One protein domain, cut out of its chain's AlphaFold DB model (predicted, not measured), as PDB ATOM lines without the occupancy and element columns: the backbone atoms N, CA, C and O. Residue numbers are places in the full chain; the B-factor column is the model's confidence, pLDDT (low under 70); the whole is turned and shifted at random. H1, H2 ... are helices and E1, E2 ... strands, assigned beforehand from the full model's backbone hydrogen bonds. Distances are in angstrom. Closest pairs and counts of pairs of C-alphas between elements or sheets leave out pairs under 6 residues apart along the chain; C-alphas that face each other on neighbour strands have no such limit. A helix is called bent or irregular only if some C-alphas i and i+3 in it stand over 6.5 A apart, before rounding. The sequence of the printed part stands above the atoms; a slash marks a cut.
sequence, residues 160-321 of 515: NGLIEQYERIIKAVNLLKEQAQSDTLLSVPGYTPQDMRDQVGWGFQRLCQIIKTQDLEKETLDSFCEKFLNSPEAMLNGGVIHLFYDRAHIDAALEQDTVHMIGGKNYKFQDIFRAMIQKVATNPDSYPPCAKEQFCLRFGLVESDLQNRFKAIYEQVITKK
ATOM      1  N   ASN A 160     268.233 379.359 235.069       73.31
ATOM      2  CA  ASN A 160     267.676 379.765 236.362       73.31
ATOM      3  C   ASN A 160     268.745 380.318 237.321       73.31
ATOM      4  O   ASN A 160     268.416 381.072 238.231       73.31
ATOM      5  N   GLY A 161     270.017 379.947 237.132       84.75
ATOM      6  CA  GLY A 161     271.144 380.453 237.921       84.75
ATOM      7  C   GLY A 161     271.755 381.750 237.382       84.75
ATOM      8  O   GLY A 161     272.617 382.329 238.042       84.75
ATOM      9  N   LEU A 162     271.318 382.213 236.207       87.31
ATOM     10  CA  LEU A 162     271.954 383.304 235.467       87.31
ATOM     11  C   LEU A 162     271.887 384.646 236.211       87.31
ATOM     12  O   LEU A 162     272.852 385.400 236.190       87.31
ATOM     13  N   ILE A 163     270.787 384.926 236.924       89.38
ATOM     14  CA  ILE A 163     270.647 386.153 237.730       89.38
ATOM     15  C   ILE A 163     271.691 386.176 238.852       89.38
ATOM     16  O   ILE A 163     272.427 387.148 238.999       89.38
ATOM     17  N   GLU A 164     271.789 385.099 239.633       88.56
ATOM     18  CA  GLU A 164     272.751 385.036 240.739       88.56
ATOM     19  C   GLU A 164     274.199 385.046 240.245       88.56
ATOM     20  O   GLU A 164     275.063 385.639 240.889       88.56
ATOM     21  N   GLN A 165     274.466 384.375 239.120       92.25
ATOM     22  CA  GLN A 165     275.760 384.409 238.441       92.25
ATOM     23  C   GLN A 165     276.123 385.837 238.038       92.25
ATOM     24  O   GLN A 165     277.209 386.312 238.364       92.25
ATOM     25  N   TYR A 166     275.197 386.546 237.400       95.56
ATOM     26  CA  TYR A 166     275.419 387.913 236.959       95.56
ATOM     27  C   TYR A 166     275.735 388.863 238.115       95.56
ATOM     28  O   TYR A 166     276.697 389.621 238.048       95.56
ATOM     29  N   GLU A 167     274.995 388.778 239.220       93.38
ATOM     30  CA  GLU A 167     275.250 389.640 240.378       93.38
ATOM     31  C   GLU A 167     276.600 389.347 241.053       93.38
ATOM     32  O   GLU A 167     277.248 390.263 241.566       93.38
ATOM     33  N   ARG A 168     277.082 388.095 241.028       93.75
ATOM     34  CA  ARG A 168     278.456 387.782 241.467       93.75
ATOM     35  C   ARG A 168     279.497 388.409 240.549       93.75
ATOM     36  O   ARG A 168     280.455 388.997 241.048       93.75
ATOM     37  N   ILE A 169     279.293 388.311 239.236       96.31
ATOM     38  CA  ILE A 169     280.175 388.913 238.231       96.31
ATOM     39  C   ILE A 169     280.259 390.427 238.447       96.31
ATOM     40  O   ILE A 169     281.358 390.950 238.595       96.31
ATOM     41  N   ILE A 170     279.122 391.123 238.556       96.75
ATOM     42  CA  ILE A 170     279.093 392.577 238.773       96.75
ATOM     43  C   ILE A 170     279.833 392.976 240.048       96.75
ATOM     44  O   ILE A 170     280.640 393.903 240.024       96.75
ATOM     45  N   LYS A 171     279.611 392.265 241.159       94.56
ATOM     46  CA  LYS A 171     280.331 392.534 242.412       94.56
ATOM     47  C   LYS A 171     281.841 392.370 242.254       94.56
ATOM     48  O   LYS A 171     282.588 393.211 242.742       94.56
ATOM     49  N   ALA A 172     282.288 391.314 241.575       95.94
ATOM     50  CA  ALA A 172     283.708 391.077 241.336       95.94
ATOM     51  C   ALA A 172     284.322 392.162 240.438       95.94
ATOM     52  O   ALA A 172     285.369 392.705 240.777       95.94
ATOM     53  N   VAL A 173     283.649 392.523 239.341       96.38
ATOM     54  CA  VAL A 173     284.088 393.586 238.421       96.38
ATOM     55  C   VAL A 173     284.164 394.940 239.131       96.38
ATOM     56  O   VAL A 173     285.160 395.646 238.999       96.38
ATOM     57  N   ASN A 174     283.164 395.288 239.945       94.88
ATOM     58  CA  ASN A 174     283.173 396.540 240.702       94.88
ATOM     59  C   ASN A 174     284.299 396.567 241.751       94.88
ATOM     60  O   ASN A 174     284.998 397.569 241.853       94.88
ATOM     61  N   LEU A 175     284.545 395.463 242.469       94.50
ATOM     62  CA  LEU A 175     285.675 395.367 243.404       94.50
ATOM     63  C   LEU A 175     287.029 395.495 242.695       94.50
ATOM     64  O   LEU A 175     287.921 396.171 243.200       94.50
ATOM     65  N   LEU A 176     287.186 394.869 241.526       94.06
ATOM     66  CA  LEU A 176     288.386 395.015 240.697       94.06
ATOM     67  C   LEU A 176     288.611 396.477 240.316       94.06
ATOM     68  O   LEU A 176     289.724 396.987 240.433       94.06
ATOM     69  N   LYS A 177     287.546 397.161 239.902       92.81
ATOM     70  CA  LYS A 177     287.580 398.577 239.550       92.81
ATOM     71  C   LYS A 177     287.943 399.467 240.741       92.81
ATOM     72  O   LYS A 177     288.825 400.312 240.618       92.81
ATOM     73  N   GLU A 178     287.333 399.244 241.904       93.62
ATOM     74  CA  GLU A 178     287.653 399.948 243.158       93.62
ATOM     75  C   GLU A 178     289.117 399.751 243.581       93.62
ATOM     76  O   GLU A 178     289.735 400.658 244.136       93.62
ATOM     77  N   GLN A 179     289.697 398.587 243.276       93.56
ATOM     78  CA  GLN A 179     291.103 398.258 243.532       93.56
ATOM     79  C   GLN A 179     292.050 398.678 242.394       93.56
ATOM     80  O   GLN A 179     293.205 398.252 242.374       93.56
ATOM     81  N   ALA A 180     291.582 399.497 241.445       92.50
ATOM     82  CA  ALA A 180     292.346 399.959 240.285       92.50
ATOM     83  C   ALA A 180     292.924 398.819 239.415       92.50
ATOM     84  O   ALA A 180     293.984 398.958 238.807       92.50
ATOM     85  N   GLN A 181     292.219 397.686 239.326       93.69
ATOM     86  CA  GLN A 181     292.604 396.524 238.515       93.69
ATOM     87  C   GLN A 181     291.900 396.458 237.149       93.69
ATOM     88  O   GLN A 181     292.036 395.453 236.448       93.69
ATOM     89  N   SER A 182     291.194 397.516 236.729       92.12
ATOM     90  CA  SER A 182     290.484 397.569 235.440       92.12
ATOM     91  C   SER A 182     291.386 397.229 234.248       92.12
ATOM     92  O   SER A 182     291.025 396.389 233.430       92.12
ATOM     93  N   ASP A 183     292.594 397.788 234.168       92.19
ATOM     94  CA  ASP A 183     293.500 397.516 233.040       92.19
ATOM     95  C   ASP A 183     293.972 396.055 233.007       92.19
ATOM     96  O   ASP A 183     294.185 395.483 231.940       92.19
ATOM     97  N   THR A 184     294.085 395.416 234.177       93.00
ATOM     98  CA  THR A 184     294.421 393.987 234.270       93.00
ATOM     99  C   THR A 184     293.230 393.117 233.867       93.00
ATOM    100  O   THR A 184     293.406 392.114 233.168       93.00
ATOM    101  N   LEU A 185     292.012 393.496 234.266       92.75
ATOM    102  CA  LEU A 185     290.777 392.833 233.843       92.75
ATOM    103  C   LEU A 185     290.657 392.846 232.314       92.75
ATOM    104  O   LEU A 185     290.466 391.785 231.721       92.75
ATOM    105  N   LEU A 186     290.881 394.009 231.694       92.00
ATOM    106  CA  LEU A 186     290.712 394.246 230.256       92.00
ATOM    107  C   LEU A 186     291.951 393.925 229.403       92.00
ATOM    108  O   LEU A 186     291.972 394.219 228.209       92.00
ATOM    109  N   SER A 187     292.990 393.327 229.989       87.62
ATOM    110  CA  SER A 187     294.236 393.022 229.283       87.62
ATOM    111  C   SER A 187     294.028 391.968 228.190       87.62
ATOM    112  O   SER A 187     293.905 390.774 228.479       87.62
ATOM    113  N   VAL A 188     294.110 392.391 226.926       82.81
ATOM    114  CA  VAL A 188     294.115 391.519 225.743       82.81
ATOM    115  C   VAL A 188     295.365 391.808 224.899       82.81
ATOM    116  O   VAL A 188     295.615 392.964 224.564       82.81
ATOM    117  N   PRO A 189     296.172 390.797 224.518       79.31
ATOM    118  CA  PRO A 189     297.351 391.025 223.686       79.31
ATOM    119  C   PRO A 189     297.015 391.751 222.377       79.31
ATOM    120  O   PRO A 189     296.162 391.296 221.618       79.31
ATOM    121  N   GLY A 190     297.719 392.850 222.102       79.38
ATOM    122  CA  GLY A 190     297.529 393.655 220.890       79.38
ATOM    123  C   GLY A 190     296.459 394.745 220.990       79.38
ATOM    124  O   GLY A 190     296.319 395.506 220.039       79.38
ATOM    125  N   TYR A 191     295.759 394.858 222.124       83.69
ATOM    126  CA  TYR A 191     294.740 395.879 222.365       83.69
ATOM    127  C   TYR A 191     294.998 396.597 223.689       83.69
ATOM    128  O   TYR A 191     295.400 395.986 224.681       83.69
ATOM    129  N   THR A 192     294.756 397.902 223.719       90.25
ATOM    130  CA  THR A 192     294.708 398.657 224.972       90.25
ATOM    131  C   THR A 192     293.349 398.464 225.658       90.25
ATOM    132  O   THR A 192     292.353 398.176 224.988       90.25
ATOM    133  N   PRO A 193     293.247 398.676 226.984       91.06
ATOM    134  CA  PRO A 193     291.955 398.686 227.671       91.06
ATOM    135  C   PRO A 193     290.943 399.661 227.052       91.06
ATOM    136  O   PRO A 193     289.749 399.374 227.027       91.06
ATOM    137  N   GLN A 194     291.408 400.797 226.516       92.50
ATOM    138  CA  GLN A 194     290.533 401.750 225.837       92.50
ATOM    139  C   GLN A 194     290.012 401.204 224.502       92.50
ATOM    140  O   GLN A 194     288.818 401.328 224.246       92.50
ATOM    141  N   ASP A 195     290.849 400.519 223.714       90.31
ATOM    142  CA  ASP A 195     290.405 399.872 222.470       90.31
ATOM    143  C   ASP A 195     289.275 398.869 222.735       90.31
ATOM    144  O   ASP A 195     288.327 398.783 221.954       90.31
ATOM    145  N   MET A 196     289.353 398.129 223.849       90.31
ATOM    146  CA  MET A 196     288.301 397.192 224.253       90.31
ATOM    147  C   MET A 196     286.993 397.917 224.591       90.31
ATOM    148  O   MET A 196     285.923 397.480 224.168       90.31
ATOM    149  N   ARG A 197     287.054 399.042 225.317       92.31
ATOM    150  CA  ARG A 197     285.866 399.853 225.645       92.31
ATOM    151  C   ARG A 197     285.224 400.461 224.397       92.31
ATOM    152  O   ARG A 197     284.003 400.397 224.255       92.31
ATOM    153  N   ASP A 198     286.029 400.995 223.484       90.88
ATOM    154  CA  ASP A 198     285.544 401.617 222.248       90.88
ATOM    155  C   ASP A 198     284.878 400.584 221.327       90.88
ATOM    156  O   ASP A 198     283.796 400.830 220.783       90.88
ATOM    157  N   GLN A 199     285.467 399.387 221.231       90.69
ATOM    158  CA  GLN A 199     284.887 398.253 220.513       90.69
ATOM    159  C   GLN A 199     283.493 397.900 221.055       90.69
ATOM    160  O   GLN A 199     282.565 397.724 220.260       90.69
ATOM    161  N   VAL A 200     283.287 397.895 222.378       92.69
ATOM    162  CA  VAL A 200     281.950 397.703 222.977       92.69
ATOM    163  C   VAL A 200     280.938 398.725 222.472       92.69
ATOM    164  O   VAL A 200     279.816 398.352 222.110       92.69
ATOM    165  N   GLY A 201     281.336 399.994 222.361       91.81
ATOM    166  CA  GLY A 201     280.506 401.036 221.758       91.81
ATOM    167  C   GLY A 201     280.105 400.708 220.315       91.81
ATOM    168  O   GLY A 201     278.925 400.807 219.963       91.81
ATOM    169  N   TRP A 202     281.050 400.252 219.488       90.25
ATOM    170  CA  TRP A 202     280.777 399.844 218.102       90.25
ATOM    171  C   TRP A 202     279.848 398.628 218.024       90.25
ATOM    172  O   TRP A 202     278.909 398.618 217.226       90.25
ATOM    173  N   GLY A 203     280.058 397.630 218.886       91.00
ATOM    174  CA  GLY A 203     279.195 396.453 218.991       91.00
ATOM    175  C   GLY A 203     277.759 396.823 219.371       91.00
ATOM    176  O   GLY A 203     276.808 396.317 218.772       91.00
ATOM    177  N   PHE A 204     277.586 397.768 220.298       93.56
ATOM    178  CA  PHE A 204     276.271 398.270 220.697       93.56
ATOM    179  C   PHE A 204     275.571 399.062 219.592       93.56
ATOM    180  O   PHE A 204     274.389 398.837 219.327       93.56
ATOM    181  N   GLN A 205     276.292 399.924 218.874       90.94
ATOM    182  CA  GLN A 205     275.748 400.609 217.698       90.94
ATOM    183  C   GLN A 205     275.330 399.611 216.612       90.94
ATOM    184  O   GLN A 205     274.258 399.748 216.015       90.94
ATOM    185  N   ARG A 206     276.143 398.575 216.377       90.12
ATOM    186  CA  ARG A 206     275.830 397.527 215.404       90.12
ATOM    187  C   ARG A 206     274.585 396.742 215.801       90.12
ATOM    188  O   ARG A 206     273.728 396.514 214.947       90.12
ATOM    189  N   LEU A 207     274.448 396.394 217.079       92.56
ATOM    190  CA  LEU A 207     273.228 395.797 217.617       92.56
ATOM    191  C   LEU A 207     272.013 396.683 217.314       92.56
ATOM    192  O   LEU A 207     271.067 396.214 216.683       92.56
ATOM    193  N   CYS A 208     272.074 397.967 217.678       92.69
ATOM    194  CA  CYS A 208     270.996 398.934 217.451       92.69
ATOM    195  C   CYS A 208     270.576 399.014 215.973       92.69
ATOM    196  O   CYS A 208     269.385 399.100 215.667       92.69
ATOM    197  N   GLN A 209     271.528 398.930 215.039       91.06
ATOM    198  CA  GLN A 209     271.238 398.874 213.603       91.06
ATOM    199  C   GLN A 209     270.476 397.603 213.209       91.06
ATOM    200  O   GLN A 209     269.498 397.692 212.468       91.06
ATOM    201  N   ILE A 210     270.904 396.432 213.695       90.19
ATOM    202  CA  ILE A 210     270.302 395.138 213.336       90.19
ATOM    203  C   ILE A 210     268.863 395.052 213.847       90.19
ATOM    204  O   ILE A 210     267.961 394.698 213.087       90.19
ATOM    205  N   ILE A 211     268.620 395.465 215.093       92.75
ATOM    206  CA  ILE A 211     267.275 395.465 215.692       92.75
ATOM    207  C   ILE A 211     266.453 396.717 215.332       92.75
ATOM    208  O   ILE A 211     265.421 396.985 215.951       92.75
ATOM    209  N   LYS A 212     266.913 397.506 214.349       91.62
ATOM    210  CA  LYS A 212     266.232 398.695 213.802       91.62
ATOM    211  C   LYS A 212     265.809 399.710 214.870       91.62
ATOM    212  O   LYS A 212     264.717 400.267 214.818       91.62
ATOM    213  N   THR A 213     266.686 399.946 215.839       88.12
ATOM    214  CA  THR A 213     266.464 400.840 216.981       88.12
ATOM    215  C   THR A 213     267.617 401.838 217.069       88.12
ATOM    216  O   THR A 213     268.449 401.789 217.965       88.12
ATOM    217  N   GLN A 214     267.723 402.706 216.064       83.88
ATOM    218  CA  GLN A 214     268.803 403.700 215.975       83.88
ATOM    219  C   GLN A 214     268.536 404.925 216.859       83.88
ATOM    220  O   GLN A 214     269.469 405.527 217.377       83.88
ATOM    221  N   ASP A 215     267.261 405.271 217.041       87.69
ATOM    222  CA  ASP A 215     266.810 406.362 217.902       87.69
ATOM    223  C   ASP A 215     266.385 405.797 219.265       87.69
ATOM    224  O   ASP A 215     265.211 405.509 219.506       87.69
ATOM    225  N   LEU A 216     267.372 405.564 220.135       88.94
ATOM    226  CA  LEU A 216     267.164 404.970 221.461       88.94
ATOM    227  C   LEU A 216     266.271 405.831 222.366       88.94
ATOM    228  O   LEU A 216     265.602 405.300 223.253       88.94
ATOM    229  N   GLU A 217     266.201 407.142 222.135       88.69
ATOM    230  CA  GLU A 217     265.362 408.051 222.921       88.69
ATOM    231  C   GLU A 217     263.866 407.786 222.728       88.69
ATOM    232  O   GLU A 217     263.079 408.034 223.641       88.69
ATOM    233  N   LYS A 218     263.471 407.236 221.572       88.44
ATOM    234  CA  LYS A 218     262.088 406.824 221.278       88.44
ATOM    235  C   LYS A 218     261.763 405.399 221.725       88.44
ATOM    236  O   LYS A 218     260.624 404.958 221.580       88.44
ATOM    237  N   GLU A 219     262.746 404.677 222.244       91.75
ATOM    238  CA  GLU A 219     262.595 403.292 222.668       91.75
ATOM    239  C   GLU A 219     262.308 403.189 224.174       91.75
ATOM    240  O   GLU A 219     262.513 404.132 224.925       91.75
ATOM    241  N   THR A 220     261.861 402.034 224.662       93.12
ATOM    242  CA  THR A 220     261.927 401.706 226.095       93.12
ATOM    243  C   THR A 220     262.973 400.623 226.321       93.12
ATOM    244  O   THR A 220     263.213 399.810 225.430       93.12
ATOM    245  N   LEU A 221     263.574 400.558 227.516       91.81
ATOM    246  CA  LEU A 221     264.514 399.475 227.836       91.81
ATOM    247  C   LEU A 221     263.866 398.095 227.635       91.81
ATOM    248  O   LEU A 221     264.494 397.192 227.093       91.81
ATOM    249  N   ASP A 222     262.595 397.958 228.014       92.25
ATOM    250  CA  ASP A 222     261.831 396.723 227.846       92.25
ATOM    251  C   ASP A 222     261.726 396.308 226.372       92.25
ATOM    252  O   ASP A 222     262.128 395.203 226.015       92.25
ATOM    253  N   SER A 223     261.281 397.224 225.508       93.31
ATOM    254  CA  SER A 223     261.141 396.981 224.069       93.31
ATOM    255  C   SER A 223     262.492 396.744 223.383       93.31
ATOM    256  O   SER A 223     262.613 395.846 222.552       93.31
ATOM    257  N   PHE A 224     263.540 397.475 223.781       94.56
ATOM    258  CA  PHE A 224     264.910 397.235 223.322       94.56
ATOM    259  C   PHE A 224     265.371 395.806 223.647       94.56
ATOM    260  O   PHE A 224     265.838 395.083 222.763       94.56
ATOM    261  N   CYS A 225     265.199 395.377 224.902       95.00
ATOM    262  CA  CYS A 225     265.531 394.022 225.325       95.00
ATOM    263  C   CYS A 225     264.703 392.976 224.570       95.00
ATOM    264  O   CYS A 225     265.276 392.005 224.089       95.00
ATOM    265  N   GLU A 226     263.390 393.170 224.417       94.81
ATOM    266  CA  GLU A 226     262.526 392.243 223.673       94.81
ATOM    267  C   GLU A 226     262.964 392.095 222.213       94.81
ATOM    268  O   GLU A 226     263.072 390.973 221.718       94.81
ATOM    269  N   LYS A 227     263.286 393.195 221.525       95.00
ATOM    270  CA  LYS A 227     263.763 393.151 220.135       95.00
ATOM    271  C   LYS A 227     265.071 392.375 219.992       95.00
ATOM    272  O   LYS A 227     265.216 391.610 219.044       95.00
ATOM    273  N   PHE A 228     266.019 392.559 220.914       94.81
ATOM    274  CA  PHE A 228     267.282 391.818 220.874       94.81
ATOM    275  C   PHE A 228     267.097 390.340 221.225       94.81
ATOM    276  O   PHE A 228     267.536 389.471 220.475       94.81
ATOM    277  N   LEU A 229     266.423 390.048 222.339       94.62
ATOM    278  CA  LEU A 229     266.258 388.682 222.833       94.62
ATOM    279  C   LEU A 229     265.433 387.806 221.881       94.62
ATOM    280  O   LEU A 229     265.667 386.602 221.826       94.62
ATOM    281  N   ASN A 230     264.522 388.398 221.102       94.88
ATOM    282  CA  ASN A 230     263.740 387.700 220.080       94.88
ATOM    283  C   ASN A 230     264.379 387.706 218.680       94.88
ATOM    284  O   ASN A 230     263.748 387.223 217.742       94.88
ATOM    285  N   SER A 231     265.602 388.223 218.509       93.25
ATOM    286  CA  SER A 231     266.308 388.204 217.221       93.25
ATOM    287  C   SER A 231     267.516 387.262 217.266       93.25
ATOM    288  O   SER A 231     268.615 387.676 217.652       93.25
ATOM    289  N   PRO A 232     267.355 385.998 216.823       91.81
ATOM    290  CA  PRO A 232     268.476 385.096 216.584       91.81
ATOM    291  C   PRO A 232     269.541 385.706 215.668       91.81
ATOM    292  O   PRO A 232     270.730 385.495 215.889       91.81
ATOM    293  N   GLU A 233     269.135 386.504 214.676       90.00
ATOM    294  CA  GLU A 233     270.055 387.198 213.777       90.00
ATOM    295  C   GLU A 233     270.968 388.145 214.546       90.00
ATOM    296  O   GLU A 233     272.174 388.087 214.344       90.00
ATOM    297  N   ALA A 234     270.430 388.983 215.439       89.94
ATOM    298  CA  ALA A 234     271.232 389.893 216.253       89.94
ATOM    299  C   ALA A 234     272.100 389.141 217.273       89.94
ATOM    300  O   ALA A 234     273.273 389.467 217.439       89.94
ATOM    301  N   MET A 235     271.538 388.122 217.927       89.38
ATOM    302  CA  MET A 235     272.198 387.310 218.956       89.38
ATOM    303  C   MET A 235     273.442 386.573 218.437       89.38
ATOM    304  O   MET A 235     274.429 386.403 219.157       89.38
ATOM    305  N   LEU A 236     273.371 386.107 217.189       88.44
ATOM    306  CA  LEU A 236     274.388 385.272 216.551       88.44
ATOM    307  C   LEU A 236     275.298 386.065 215.601       88.44
ATOM    308  O   LEU A 236     276.258 385.500 215.081       88.44
ATOM    309  N   ASN A 237     275.029 387.357 215.382       84.81
ATOM    310  CA  ASN A 237     275.760 388.163 214.411       84.81
ATOM    311  C   ASN A 237     277.225 388.382 214.813       84.81
ATOM    312  O   ASN A 237     277.514 388.978 215.853       84.81
ATOM    313  N   GLY A 238     278.151 388.045 213.913       72.06
ATOM    314  CA  GLY A 238     279.581 388.309 214.097       72.06
ATOM    315  C   GLY A 238     279.987 389.788 214.088       72.06
ATOM    316  O   GLY A 238     281.143 390.085 214.333       72.06
ATOM    317  N   GLY A 239     279.083 390.734 213.817       70.88
ATOM    318  CA  GLY A 239     279.312 392.178 213.974       70.88
ATOM    319  C   GLY A 239     278.853 392.739 215.327       70.88
ATOM    320  O   GLY A 239     279.377 393.754 215.775       70.88
ATOM    321  N   VAL A 240     277.932 392.059 216.023       79.62
ATOM    322  CA  VAL A 240     277.607 392.325 217.447       79.62
ATOM    323  C   VAL A 240     278.745 391.833 218.360       79.62
ATOM    324  O   VAL A 240     278.723 392.033 219.577       79.62
ATOM    325  N   ILE A 241     279.781 391.238 217.754       66.81
ATOM    326  CA  ILE A 241     280.904 390.582 218.410       66.81
ATOM    327  C   ILE A 241     281.558 391.444 219.492       66.81
ATOM    328  O   ILE A 241     281.891 390.969 220.572       66.81
ATOM    329  N   HIS A 242     281.680 392.739 219.232       79.81
ATOM    330  CA  HIS A 242     282.380 393.628 220.136       79.81
ATOM    331  C   HIS A 242     281.584 393.996 221.393       79.81
ATOM    332  O   HIS A 242     282.125 394.656 222.262       79.81
ATOM    333  N   LEU A 243     280.323 393.569 221.526       84.75
ATOM    334  CA  LEU A 243     279.494 393.794 222.718       84.75
ATOM    335  C   LEU A 243     279.172 392.491 223.448       84.75
ATOM    336  O   LEU A 243     279.293 392.394 224.665       84.75
ATOM    337  N   PHE A 244     278.681 391.505 222.701       82.44
ATOM    338  CA  PHE A 244     278.085 390.291 223.253       82.44
ATOM    339  C   PHE A 244     278.774 389.057 222.678       82.44
ATOM    340  O   PHE A 244     278.131 388.124 222.224       82.44
ATOM    341  N   TYR A 245     280.097 389.166 222.591       75.44
ATOM    342  CA  TYR A 245     281.111 388.273 222.054       75.44
ATOM    343  C   TYR A 245     281.797 387.285 222.994       75.44
ATOM    344  O   TYR A 245     281.261 386.336 223.565       75.44
ATOM    345  N   ASP A 246     283.077 387.548 223.128       79.06
ATOM    346  CA  ASP A 246     283.943 386.911 224.077       79.06
ATOM    347  C   ASP A 246     283.788 387.551 225.458       79.06
ATOM    348  O   ASP A 246     283.141 388.582 225.666       79.06
ATOM    349  N   ARG A 247     284.433 386.899 226.416       88.38
ATOM    350  CA  ARG A 247     284.510 387.369 227.790       88.38
ATOM    351  C   ARG A 247     285.169 388.749 227.904       88.38
ATOM    352  O   ARG A 247     284.729 389.518 228.741       88.38
ATOM    353  N   ALA A 248     286.141 389.104 227.058       88.31
ATOM    354  CA  ALA A 248     286.884 390.360 227.202       88.31
ATOM    355  C   ALA A 248     286.030 391.595 226.867       88.31
ATOM    356  O   ALA A 248     286.092 392.600 227.571       88.31
ATOM    357  N   HIS A 249     285.193 391.513 225.833       91.56
ATOM    358  CA  HIS A 249     284.245 392.574 225.500       91.56
ATOM    359  C   HIS A 249     283.124 392.689 226.535       91.56
ATOM    360  O   HIS A 249     282.710 393.797 226.867       91.56
ATOM    361  N   ILE A 250     282.656 391.566 227.092       94.62
ATOM    362  CA  ILE A 250     281.678 391.607 228.184       94.62
ATOM    363  C   ILE A 250     282.313 392.226 229.432       94.62
ATOM    364  O   ILE A 250     281.716 393.129 230.004       94.62
ATOM    365  N   ASP A 251     283.536 391.842 229.809       94.94
ATOM    366  CA  ASP A 251     284.275 392.475 230.908       94.94
ATOM    367  C   ASP A 251     284.395 393.992 230.691       94.94
ATOM    368  O   ASP A 251     284.074 394.768 231.590       94.94
ATOM    369  N   ALA A 252     284.761 394.432 229.480       94.75
ATOM    370  CA  ALA A 252     284.841 395.850 229.122       94.75
ATOM    371  C   ALA A 252     283.482 396.558 229.190       94.75
ATOM    372  O   ALA A 252     283.404 397.714 229.610       94.75
ATOM    373  N   ALA A 253     282.397 395.892 228.791       96.38
ATOM    374  CA  ALA A 253     281.045 396.429 228.891       96.38
ATOM    375  C   ALA A 253     280.605 396.585 230.351       96.38
ATOM    376  O   ALA A 253     280.028 397.606 230.711       96.38
ATOM    377  N   LEU A 254     280.887 395.597 231.200       96.94
ATOM    378  CA  LEU A 254     280.505 395.634 232.609       96.94
ATOM    379  C   LEU A 254     281.386 396.582 233.431       96.94
ATOM    380  O   LEU A 254     280.894 397.163 234.391       96.94
ATOM    381  N   GLU A 255     282.662 396.755 233.081       96.06
ATOM    382  CA  GLU A 255     283.603 397.621 233.807       96.06
ATOM    383  C   GLU A 255     283.347 399.117 233.573       96.06
ATOM    384  O   GLU A 255     283.472 399.926 234.499       96.06
ATOM    385  N   GLN A 256     282.984 399.506 232.349       92.38
ATOM    386  CA  GLN A 256     282.877 400.916 231.969       92.38
ATOM    387  C   GLN A 256     281.630 401.619 232.543       92.38
ATOM    388  O   GLN A 256     280.574 401.019 232.739       92.38
ATOM    389  N   ASP A 257     281.732 402.936 232.762       90.12
ATOM    390  CA  ASP A 257     280.631 403.781 233.265       90.12
ATOM    391  C   ASP A 257     279.818 404.474 232.167       90.12
ATOM    392  O   ASP A 257     279.002 405.347 232.469       90.12
ATOM    393  N   THR A 258     280.037 404.107 230.902       91.69
ATOM    394  CA  THR A 258     279.331 404.687 229.757       91.69
ATOM    395  C   THR A 258     277.819 404.606 229.956       91.69
ATOM    396  O   THR A 258     277.266 403.546 230.258       91.69
ATOM    397  N   VAL A 259     277.158 405.752 229.796       93.12
ATOM    398  CA  VAL A 259     275.712 405.903 229.959       93.12
ATOM    399  C   VAL A 259     275.050 406.000 228.590       93.12
ATOM    400  O   VAL A 259     275.444 406.809 227.752       93.12
ATOM    401  N   HIS A 260     274.003 405.210 228.395       90.00
ATOM    402  CA  HIS A 260     273.138 405.229 227.225       90.00
ATOM    403  C   HIS A 260     271.760 405.758 227.608       90.00
ATOM    404  O   HIS A 260     271.162 405.308 228.589       90.00
ATOM    405  N   MET A 261     271.245 406.699 226.820       91.56
ATOM    406  CA  MET A 261     269.900 407.227 227.007       91.56
ATOM    407  C   MET A 261     268.900 406.396 226.201       91.56
ATOM    408  O   MET A 261     268.956 406.376 224.975       91.56
ATOM    409  N   ILE A 262     267.997 405.700 226.892       89.75
ATOM    410  CA  ILE A 262     266.942 404.873 226.292       89.75
ATOM    411  C   ILE A 262     265.604 405.343 226.861       89.75
ATOM    412  O   ILE A 262     265.402 405.311 228.076       89.75
ATOM    413  N   GLY A 263     264.698 405.824 226.010       90.31
ATOM    414  CA  GLY A 263     263.394 406.334 226.459       90.31
ATOM    415  C   GLY A 263     263.483 407.538 227.390       90.31
ATOM    416  O   GLY A 263     262.692 407.649 228.329       90.31
ATOM    417  N   GLY A 264     264.504 408.382 227.209       86.44
ATOM    418  CA  GLY A 264     264.789 409.525 228.081       86.44
ATOM    419  C   GLY A 264     265.336 409.160 229.469       86.44
ATOM    420  O   GLY A 264     265.367 410.015 230.352       86.44
ATOM    421  N   LYS A 265     265.752 407.905 229.693       91.25
ATOM    422  CA  LYS A 265     266.378 407.445 230.944       91.25
ATOM    423  C   LYS A 265     267.805 406.964 230.708       91.25
ATOM    424  O   LYS A 265     268.105 406.381 229.673       91.25
ATOM    425  N   ASN A 266     268.658 407.185 231.702       92.56
ATOM    426  CA  ASN A 266     270.072 406.827 231.677       92.56
ATOM    427  C   ASN A 266     270.287 405.388 232.158       92.56
ATOM    428  O   ASN A 266     269.862 405.044 233.260       92.56
ATOM    429  N   TYR A 267     270.989 404.587 231.359       93.44
ATOM    430  CA  TYR A 267     271.340 403.201 231.667       93.44
ATOM    431  C   TYR A 267     272.813 402.931 231.372       93.44
ATOM    432  O   TYR A 267     273.314 403.325 230.320       93.44
ATOM    433  N   LYS A 268     273.506 402.219 232.263       95.56
ATOM    434  CA  LYS A 268     274.820 401.632 231.961       95.56
ATOM    435  C   LYS A 268     274.644 400.271 231.288       95.56
ATOM    436  O   LYS A 268     273.585 399.650 231.394       95.56
ATOM    437  N   PHE A 269     275.700 399.738 230.678       96.19
ATOM    438  CA  PHE A 269     275.687 398.359 230.168       96.19
ATOM    439  C   PHE A 269     275.334 397.330 231.246       96.19
ATOM    440  O   PHE A 269     274.618 396.374 230.950       96.19
ATOM    441  N   GLN A 270     275.763 397.549 232.497       96.62
ATOM    442  CA  GLN A 270     275.352 396.698 233.615       96.62
ATOM    443  C   GLN A 270     273.818 396.640 233.754       96.62
ATOM    444  O   GLN A 270     273.240 395.579 233.956       96.62
ATOM    445  N   ASP A 271     273.125 397.767 233.592       94.44
ATOM    446  CA  ASP A 271     271.665 397.819 233.713       94.44
ATOM    447  C   ASP A 271     270.975 397.138 232.529       94.44
ATOM    448  O   ASP A 271     270.009 396.394 232.708       94.44
ATOM    449  N   ILE A 272     271.511 397.346 231.323       95.88
ATOM    450  CA  ILE A 272     270.993 396.753 230.087       95.88
ATOM    451  C   ILE A 272     271.117 395.222 230.136       95.88
ATOM    452  O   ILE A 272     270.131 394.515 229.916       95.88
ATOM    453  N   PHE A 273     272.296 394.695 230.482       96.69
ATOM    454  CA  PHE A 273     272.501 393.251 230.623       96.69
ATOM    455  C   PHE A 273     271.675 392.660 231.763       96.69
ATOM    456  O   PHE A 273     271.082 391.597 231.575       96.69
ATOM    457  N   ARG A 274     271.558 393.354 232.906       95.69
ATOM    458  CA  ARG A 274     270.695 392.926 234.015       95.69
ATOM    459  C   ARG A 274     269.249 392.744 233.559       95.69
ATOM    460  O   ARG A 274     268.654 391.707 233.844       95.69
ATOM    461  N   ALA A 275     268.699 393.709 232.821       94.69
ATOM    462  CA  ALA A 275     267.333 393.636 232.304       94.69
ATOM    463  C   ALA A 275     267.142 392.464 231.323       94.69
ATOM    464  O   ALA A 275     266.154 391.730 231.412       94.69
ATOM    465  N   MET A 276     268.108 392.234 230.427       94.81
ATOM    466  CA  MET A 276     268.079 391.096 229.500       94.81
ATOM    467  C   MET A 276     268.149 389.750 230.232       94.81
ATOM    468  O   MET A 276     267.367 388.843 229.950       94.81
ATOM    469  N   ILE A 277     269.049 389.626 231.209       93.50
ATOM    470  CA  ILE A 277     269.222 388.411 232.012       93.50
ATOM    471  C   ILE A 277     267.975 388.111 232.833       93.50
ATOM    472  O   ILE A 277     267.533 386.966 232.859       93.50
ATOM    473  N   GLN A 278     267.377 389.121 233.469       88.50
ATOM    474  CA  GLN A 278     266.132 388.954 234.219       88.50
ATOM    475  C   GLN A 278     265.030 388.369 233.334       88.50
ATOM    476  O   GLN A 278     264.365 387.416 233.736       88.50
ATOM    477  N   LYS A 279     264.874 388.875 232.109       89.75
ATOM    478  CA  LYS A 279     263.912 388.354 231.132       89.75
ATOM    479  C   LYS A 279     264.176 386.887 230.781       89.75
ATOM    480  O   LYS A 279     263.302 386.043 230.983       89.75
ATOM    481  N   VAL A 280     265.393 386.573 230.340       88.75
ATOM    482  CA  VAL A 280     265.780 385.218 229.914       88.75
ATOM    483  C   VAL A 280     265.715 384.208 231.065       88.75
ATOM    484  O   VAL A 280     265.293 383.076 230.861       88.75
ATOM    485  N   ALA A 281     266.104 384.591 232.280       86.19
ATOM    486  CA  ALA A 281     266.123 383.689 233.430       86.19
ATOM    487  C   ALA A 281     264.736 383.456 234.046       86.19
ATOM    488  O   ALA A 281     264.489 382.390 234.606       86.19
ATOM    489  N   THR A 282     263.831 384.438 233.969       81.00
ATOM    490  CA  THR A 282     262.483 384.314 234.553       81.00
ATOM    491  C   THR A 282     261.503 383.596 233.634       81.00
ATOM    492  O   THR A 282     260.682 382.828 234.129       81.00
ATOM    493  N   ASN A 283     261.605 383.807 232.318       82.50
ATOM    494  CA  ASN A 283     260.740 383.180 231.317       82.50
ATOM    495  C   ASN A 283     261.564 382.598 230.151       82.50
ATOM    496  O   ASN A 283     261.403 383.029 229.008       82.50
ATOM    497  N   PRO A 284     262.445 381.609 230.400       80.00
ATOM    498  CA  PRO A 284     263.398 381.113 229.400       80.00
ATOM    499  C   PRO A 284     262.748 380.530 228.142       80.00
ATOM    500  O   PRO A 284     263.375 380.522 227.086       80.00
ATOM    501  N   ASP A 285     261.508 380.052 228.239       86.12
ATOM    502  CA  ASP A 285     260.779 379.451 227.116       86.12
ATOM    503  C   ASP A 285     260.011 380.481 226.272       86.12
ATOM    504  O   ASP A 285     259.449 380.134 225.239       86.12
ATOM    505  N   SER A 286     259.996 381.755 226.687       88.12
ATOM    506  CA  SER A 286     259.425 382.854 225.888       88.12
ATOM    507  C   SER A 286     260.388 383.391 224.828       88.12
ATOM    508  O   SER A 286     259.979 384.212 224.014       88.12
ATOM    509  N   TYR A 287     261.645 382.937 224.828       90.56
ATOM    510  CA  TYR A 287     262.696 383.414 223.933       90.56
ATOM    511  C   TYR A 287     263.278 382.263 223.097       90.56
ATOM    512  O   TYR A 287     263.258 381.107 223.537       90.56
ATOM    513  N   PRO A 288     263.840 382.550 221.907       91.56
ATOM    514  CA  PRO A 288     264.540 381.557 221.100       91.56
ATOM    515  C   PRO A 288     265.624 380.809 221.899       91.56
ATOM    516  O   PRO A 288     266.312 381.432 222.715       91.56
ATOM    517  N   PRO A 289     265.859 379.504 221.641       90.06
ATOM    518  CA  PRO A 289     266.847 378.714 222.382       90.06
ATOM    519  C   PRO A 289     268.239 379.348 222.427       90.06
ATOM    520  O   PRO A 289     268.852 379.405 223.491       90.06
ATOM    521  N   CYS A 290     268.691 379.927 221.310       90.50
ATOM    522  CA  CYS A 290     269.992 380.587 221.247       90.50
ATOM    523  C   CYS A 290     270.138 381.724 222.275       90.50
ATOM    524  O   CYS A 290     271.231 381.914 222.793       90.50
ATOM    525  N   ALA A 291     269.069 382.436 222.652       91.75
ATOM    526  CA  ALA A 291     269.158 383.520 223.630       91.75
ATOM    527  C   ALA A 291     269.620 382.997 225.000       91.75
ATOM    528  O   ALA A 291     270.659 383.411 225.514       91.75
ATOM    529  N   LYS A 292     268.911 382.017 225.572       88.88
ATOM    530  CA  LYS A 292     269.310 381.430 226.864       88.88
ATOM    531  C   LYS A 292     270.666 380.740 226.795       88.88
ATOM    532  O   LYS A 292     271.423 380.787 227.761       88.88
ATOM    533  N   GLU A 293     270.988 380.139 225.656       91.06
ATOM    534  CA  GLU A 293     272.242 379.422 225.462       91.06
ATOM    535  C   GLU A 293     273.435 380.375 225.443       91.06
ATOM    536  O   GLU A 293     274.382 380.176 226.202       91.06
ATOM    537  N   GLN A 294     273.359 381.449 224.651       91.50
ATOM    538  CA  GLN A 294     274.428 382.438 224.540       91.50
ATOM    539  C   GLN A 294     274.641 383.198 225.850       91.50
ATOM    540  O   GLN A 294     275.784 383.419 226.241       91.50
ATOM    541  N   PHE A 295     273.576 383.560 226.570       93.12
ATOM    542  CA  PHE A 295     273.728 384.212 227.872       93.12
ATOM    543  C   PHE A 295     274.381 383.282 228.907       93.12
ATOM    544  O   PHE A 295     275.372 383.672 229.521       93.12
ATOM    545  N   CYS A 296     273.896 382.044 229.067       91.62
ATOM    546  CA  CYS A 296     274.517 381.084 229.990       91.62
ATOM    547  C   CYS A 296     275.991 380.833 229.653       91.62
ATOM    548  O   CYS A 296     276.839 380.829 230.542       91.62
ATOM    549  N   LEU A 297     276.286 380.633 228.367       91.00
ATOM    550  CA  LEU A 297     277.633 380.384 227.873       91.00
ATOM    551  C   LEU A 297     278.567 381.554 228.198       91.00
ATOM    552  O   LEU A 297     279.590 381.380 228.853       91.00
ATOM    553  N   ARG A 298     278.224 382.756 227.729       91.25
ATOM    554  CA  ARG A 298     279.139 383.900 227.748       91.25
ATOM    555  C   ARG A 298     279.375 384.417 229.166       91.25
ATOM    556  O   ARG A 298     280.517 384.695 229.523       91.25
ATOM    557  N   PHE A 299     278.337 384.467 230.002       93.81
ATOM    558  CA  PHE A 299     278.506 384.824 231.413       93.81
ATOM    559  C   PHE A 299     279.191 383.714 232.220       93.81
ATOM    560  O   PHE A 299     279.927 384.024 233.154       93.81
ATOM    561  N   GLY A 300     279.058 382.445 231.817       91.81
ATOM    562  CA  GLY A 300     279.880 381.352 232.341       91.81
ATOM    563  C   GLY A 300     281.373 381.538 232.054       91.81
ATOM    564  O   GLY A 300     282.195 381.342 232.949       91.81
ATOM    565  N   LEU A 301     281.734 381.981 230.844       89.44
ATOM    566  CA  LEU A 301     283.126 382.286 230.484       89.44
ATOM    567  C   LEU A 301     283.690 383.462 231.294       89.44
ATOM    568  O   LEU A 301     284.832 383.396 231.744       89.44
ATOM    569  N   VAL A 302     282.890 384.510 231.513       93.88
ATOM    570  CA  VAL A 302     283.262 385.644 232.376       93.88
ATOM    571  C   VAL A 302     283.480 385.189 233.820       93.88
ATOM    572  O   VAL A 302     284.528 385.453 234.403       93.88
ATOM    573  N   GLU A 303     282.531 384.446 234.398       93.88
ATOM    574  CA  GLU A 303     282.645 383.947 235.774       93.88
ATOM    575  C   GLU A 303     283.865 383.029 235.946       93.88
ATOM    576  O   GLU A 303     284.592 383.144 236.935       93.88
ATOM    577  N   SER A 304     284.128 382.155 234.969       90.81
ATOM    578  CA  SER A 304     285.297 381.273 234.976       90.81
ATOM    579  C   SER A 304     286.609 382.058 234.920       90.81
ATOM    580  O   SER A 304     287.551 381.753 235.651       90.81
ATOM    581  N   ASP A 305     286.695 383.100 234.094       91.19
ATOM    582  CA  ASP A 305     287.893 383.931 234.027       91.19
ATOM    583  C   ASP A 305     288.150 384.689 235.338       91.19
ATOM    584  O   ASP A 305     289.282 384.695 235.828       91.19
ATOM    585  N   LEU A 306     287.098 385.230 235.962       94.12
ATOM    586  CA  LEU A 306     287.179 385.870 237.277       94.12
ATOM    587  C   LEU A 306     287.652 384.891 238.363       94.12
ATOM    588  O   LEU A 306     288.527 385.233 239.157       94.12
ATOM    589  N   GLN A 307     287.139 383.657 238.363       93.25
ATOM    590  CA  GLN A 307     287.584 382.589 239.270       93.25
ATOM    591  C   GLN A 307     289.063 382.236 239.092       93.25
ATOM    592  O   GLN A 307     289.742 381.917 240.066       93.25
ATOM    593  N   ASN A 308     289.557 382.289 237.855       91.06
ATOM    594  CA  ASN A 308     290.903 381.853 237.512       91.06
ATOM    595  C   ASN A 308     291.949 382.961 237.704       91.06
ATOM    596  O   ASN A 308     292.932 382.759 238.415       91.06
ATOM    597  N   ARG A 309     291.759 384.129 237.077       91.81
ATOM    598  CA  ARG A 309     292.728 385.241 237.117       91.81
ATOM    599  C   ARG A 309     292.624 386.077 238.389       91.81
ATOM    600  O   ARG A 309     293.635 386.595 238.853       91.81
ATOM    601  N   PHE A 310     291.429 386.175 238.970       93.44
ATOM    602  CA  PHE A 310     291.126 387.047 240.110       93.44
ATOM    603  C   PHE A 310     290.559 386.268 241.300       93.44
ATOM    604  O   PHE A 310     289.717 386.771 242.046       93.44
ATOM    605  N   LYS A 311     291.056 385.039 241.499       92.56
ATOM    606  CA  LYS A 311     290.572 384.079 242.500       92.56
ATOM    607  C   LYS A 311     290.307 384.704 243.870       92.56
ATOM    608  O   LYS A 311     289.213 384.556 244.395       92.56
ATOM    609  N   ALA A 312     291.265 385.455 244.416       90.44
ATOM    610  CA  ALA A 312     291.136 386.059 245.744       90.44
ATOM    611  C   ALA A 312     289.982 387.076 245.840       90.44
ATOM    612  O   ALA A 312     289.311 387.153 246.867       90.44
ATOM    613  N   ILE A 313     289.733 387.855 244.785       90.69
ATOM    614  CA  ILE A 313     288.622 388.819 244.744       90.69
ATOM    615  C   ILE A 313     287.301 388.080 244.571       90.69
ATOM    616  O   ILE A 313     286.326 388.369 245.264       90.69
ATOM    617  N   TYR A 314     287.274 387.095 243.680       89.94
ATOM    618  CA  TYR A 314     286.081 386.300 243.441       89.94
ATOM    619  C   TYR A 314     285.668 385.494 244.687       89.94
ATOM    620  O   TYR A 314     284.488 385.448 245.036       89.94
ATOM    621  N   GLU A 315     286.634 384.939 245.422       89.62
ATOM    622  CA  GLU A 315     286.407 384.307 246.722       89.62
ATOM    623  C   GLU A 315     285.816 385.308 247.716       89.62
ATOM    624  O   GLU A 315     284.773 385.009 248.282       89.62
ATOM    625  N   GLN A 316     286.354 386.530 247.845       87.75
ATOM    626  CA  GLN A 316     285.769 387.561 248.721       87.75
ATOM    627  C   GLN A 316     284.292 387.854 248.413       87.75
ATOM    628  O   GLN A 316     283.506 388.056 249.342       87.75
ATOM    629  N   VAL A 317     283.894 387.860 247.135       86.62
ATOM    630  CA  VAL A 317     282.486 388.039 246.727       86.62
ATOM    631  C   VAL A 317     281.607 386.888 247.219       86.62
ATOM    632  O   VAL A 317     280.461 387.117 247.611       86.62
ATOM    633  N   ILE A 318     282.131 385.660 247.220       80.94
ATOM    634  CA  ILE A 318     281.414 384.466 247.680       80.94
ATOM    635  C   ILE A 318     281.423 384.355 249.210       80.94
ATOM    636  O   ILE A 318     280.404 383.977 249.782       80.94
ATOM    637  N   THR A 319     282.522 384.684 249.894       64.75
ATOM    638  CA  THR A 319     282.648 384.535 251.356       64.75
ATOM    639  C   THR A 319     281.914 385.638 252.117       64.75
ATOM    640  O   THR A 319     281.319 385.373 253.156       64.75
ATOM    641  N   LYS A 320     281.820 386.860 251.567       53.66
ATOM    642  CA  LYS A 320     280.973 387.936 252.129       53.66
ATOM    643  C   LYS A 320     279.464 387.635 252.070       53.66
ATOM    644  O   LYS A 320     278.653 388.474 252.451       53.66
ATOM    645  N   LYS A 321     279.063 386.446 251.613       44.66
ATOM    646  CA  LYS A 321     277.673 385.977 251.635       44.66
ATOM    647  C   LYS A 321     277.185 385.635 253.056       44.66
ATOM    648  O   LYS A 321     275.974 385.577 253.239       44.66
TER     649      LYS A 321
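What this domain is: This is residues 160 to 321 of the 515 residues of an uncharacterized protein of Legionella gratiana (UniProt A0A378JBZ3). Two long helices, H3 and H9, run along opposite sides of a compact helical body, and the short helix H7 bridges them near its middle. H1 and H8 pack side by side, H1 also crosses H9, H4 and H5 close one end, H10 folds back on H1 at the other, and the small hairpin E1 E2 lies by the start of H8. The 162 printed residues, mostly helix in class, include seven named helices, then two antiparallel strands in the order E1 - E2, then three more helices. The whole is compact, with a radius of gyration of the C-alphas of 15.2 A and spans of 41 by 33 by 29 A.

How they stand to each other: H1, residues 160 to 178, touches H8, residues 269 to 282, at a shallow tilt of 17 degrees, opposite ways; the closest C-alphas, of Asn 160 and Ala 281, are 5.1 A apart. H1 touches H9, residues 289 to 309, at a steep tilt of 39 degrees, the same way, closest at the C-alphas of Ile 169 and Glu 303, 6.1 A. With residues 168 to 176 alone H1 touches H10, residues 311 to 319, closest at the C-alphas of Ala 172 and Tyr 314, 5.7 A. H2, residues 182 to 185, is close to H1 but not clearly touching; the closest C-alphas, of Leu 176 and Ser 182, are 6.2 A apart. With residues 193 to 200 alone H3, residues 193 to 210, touches H7, residues 247 to 255, about perpendicular at 85 degrees, closest at the C-alphas of Arg 197 and Ala 252, 5.4 A. H7 touches H9 about perpendicular at 81 degrees, closest at the C-alphas of Arg 247 and Val 302, 5.1 A; H3 and H9 are apart. H4, residues 221 to 229, touches H8, closest at the C-alphas of Cys 225 and Met 276, 5.7 A. H5, residues 232 to 236, touches H9, closest at the C-alphas of Pro 232 and Cys 290, 6.7 A. H6, residues 241 to 244, touches H3, closest at the C-alphas of Gly 203 and His 242, 4.4 A. E1, residues 259 to 262, and E2, residues 265 to 268, form a hairpin, with N 260 and O 267 at 2.8 A, within hydrogen-bond range. Every O i to N i+4 pair is within hydrogen-bond range in H3, H4, H5, H7, H8, H9 and H10, and 14 of 15 are in H1; H2 and H6 are too short for such a pair.

Where its parts are: H1 begins at C-alpha 160, (267.676, 379.765, 236.362), and is 29.2 A long; it is irregular, with C-alphas 160 and 163 7.2 A apart. H3 is 26.2 A long, H8 19.8 A and H9 30.5 A. H10 ends at C-alpha 319, (282.648, 384.535, 251.356).

The domain as a whole: The C-alphas farthest apart, of Lys 212 and Thr 319, are 43.4 A apart. The printed part has no cut, and no link is long. Its mean pLDDT is 89.7; residue 241 and residues 319 to 321 are under 70.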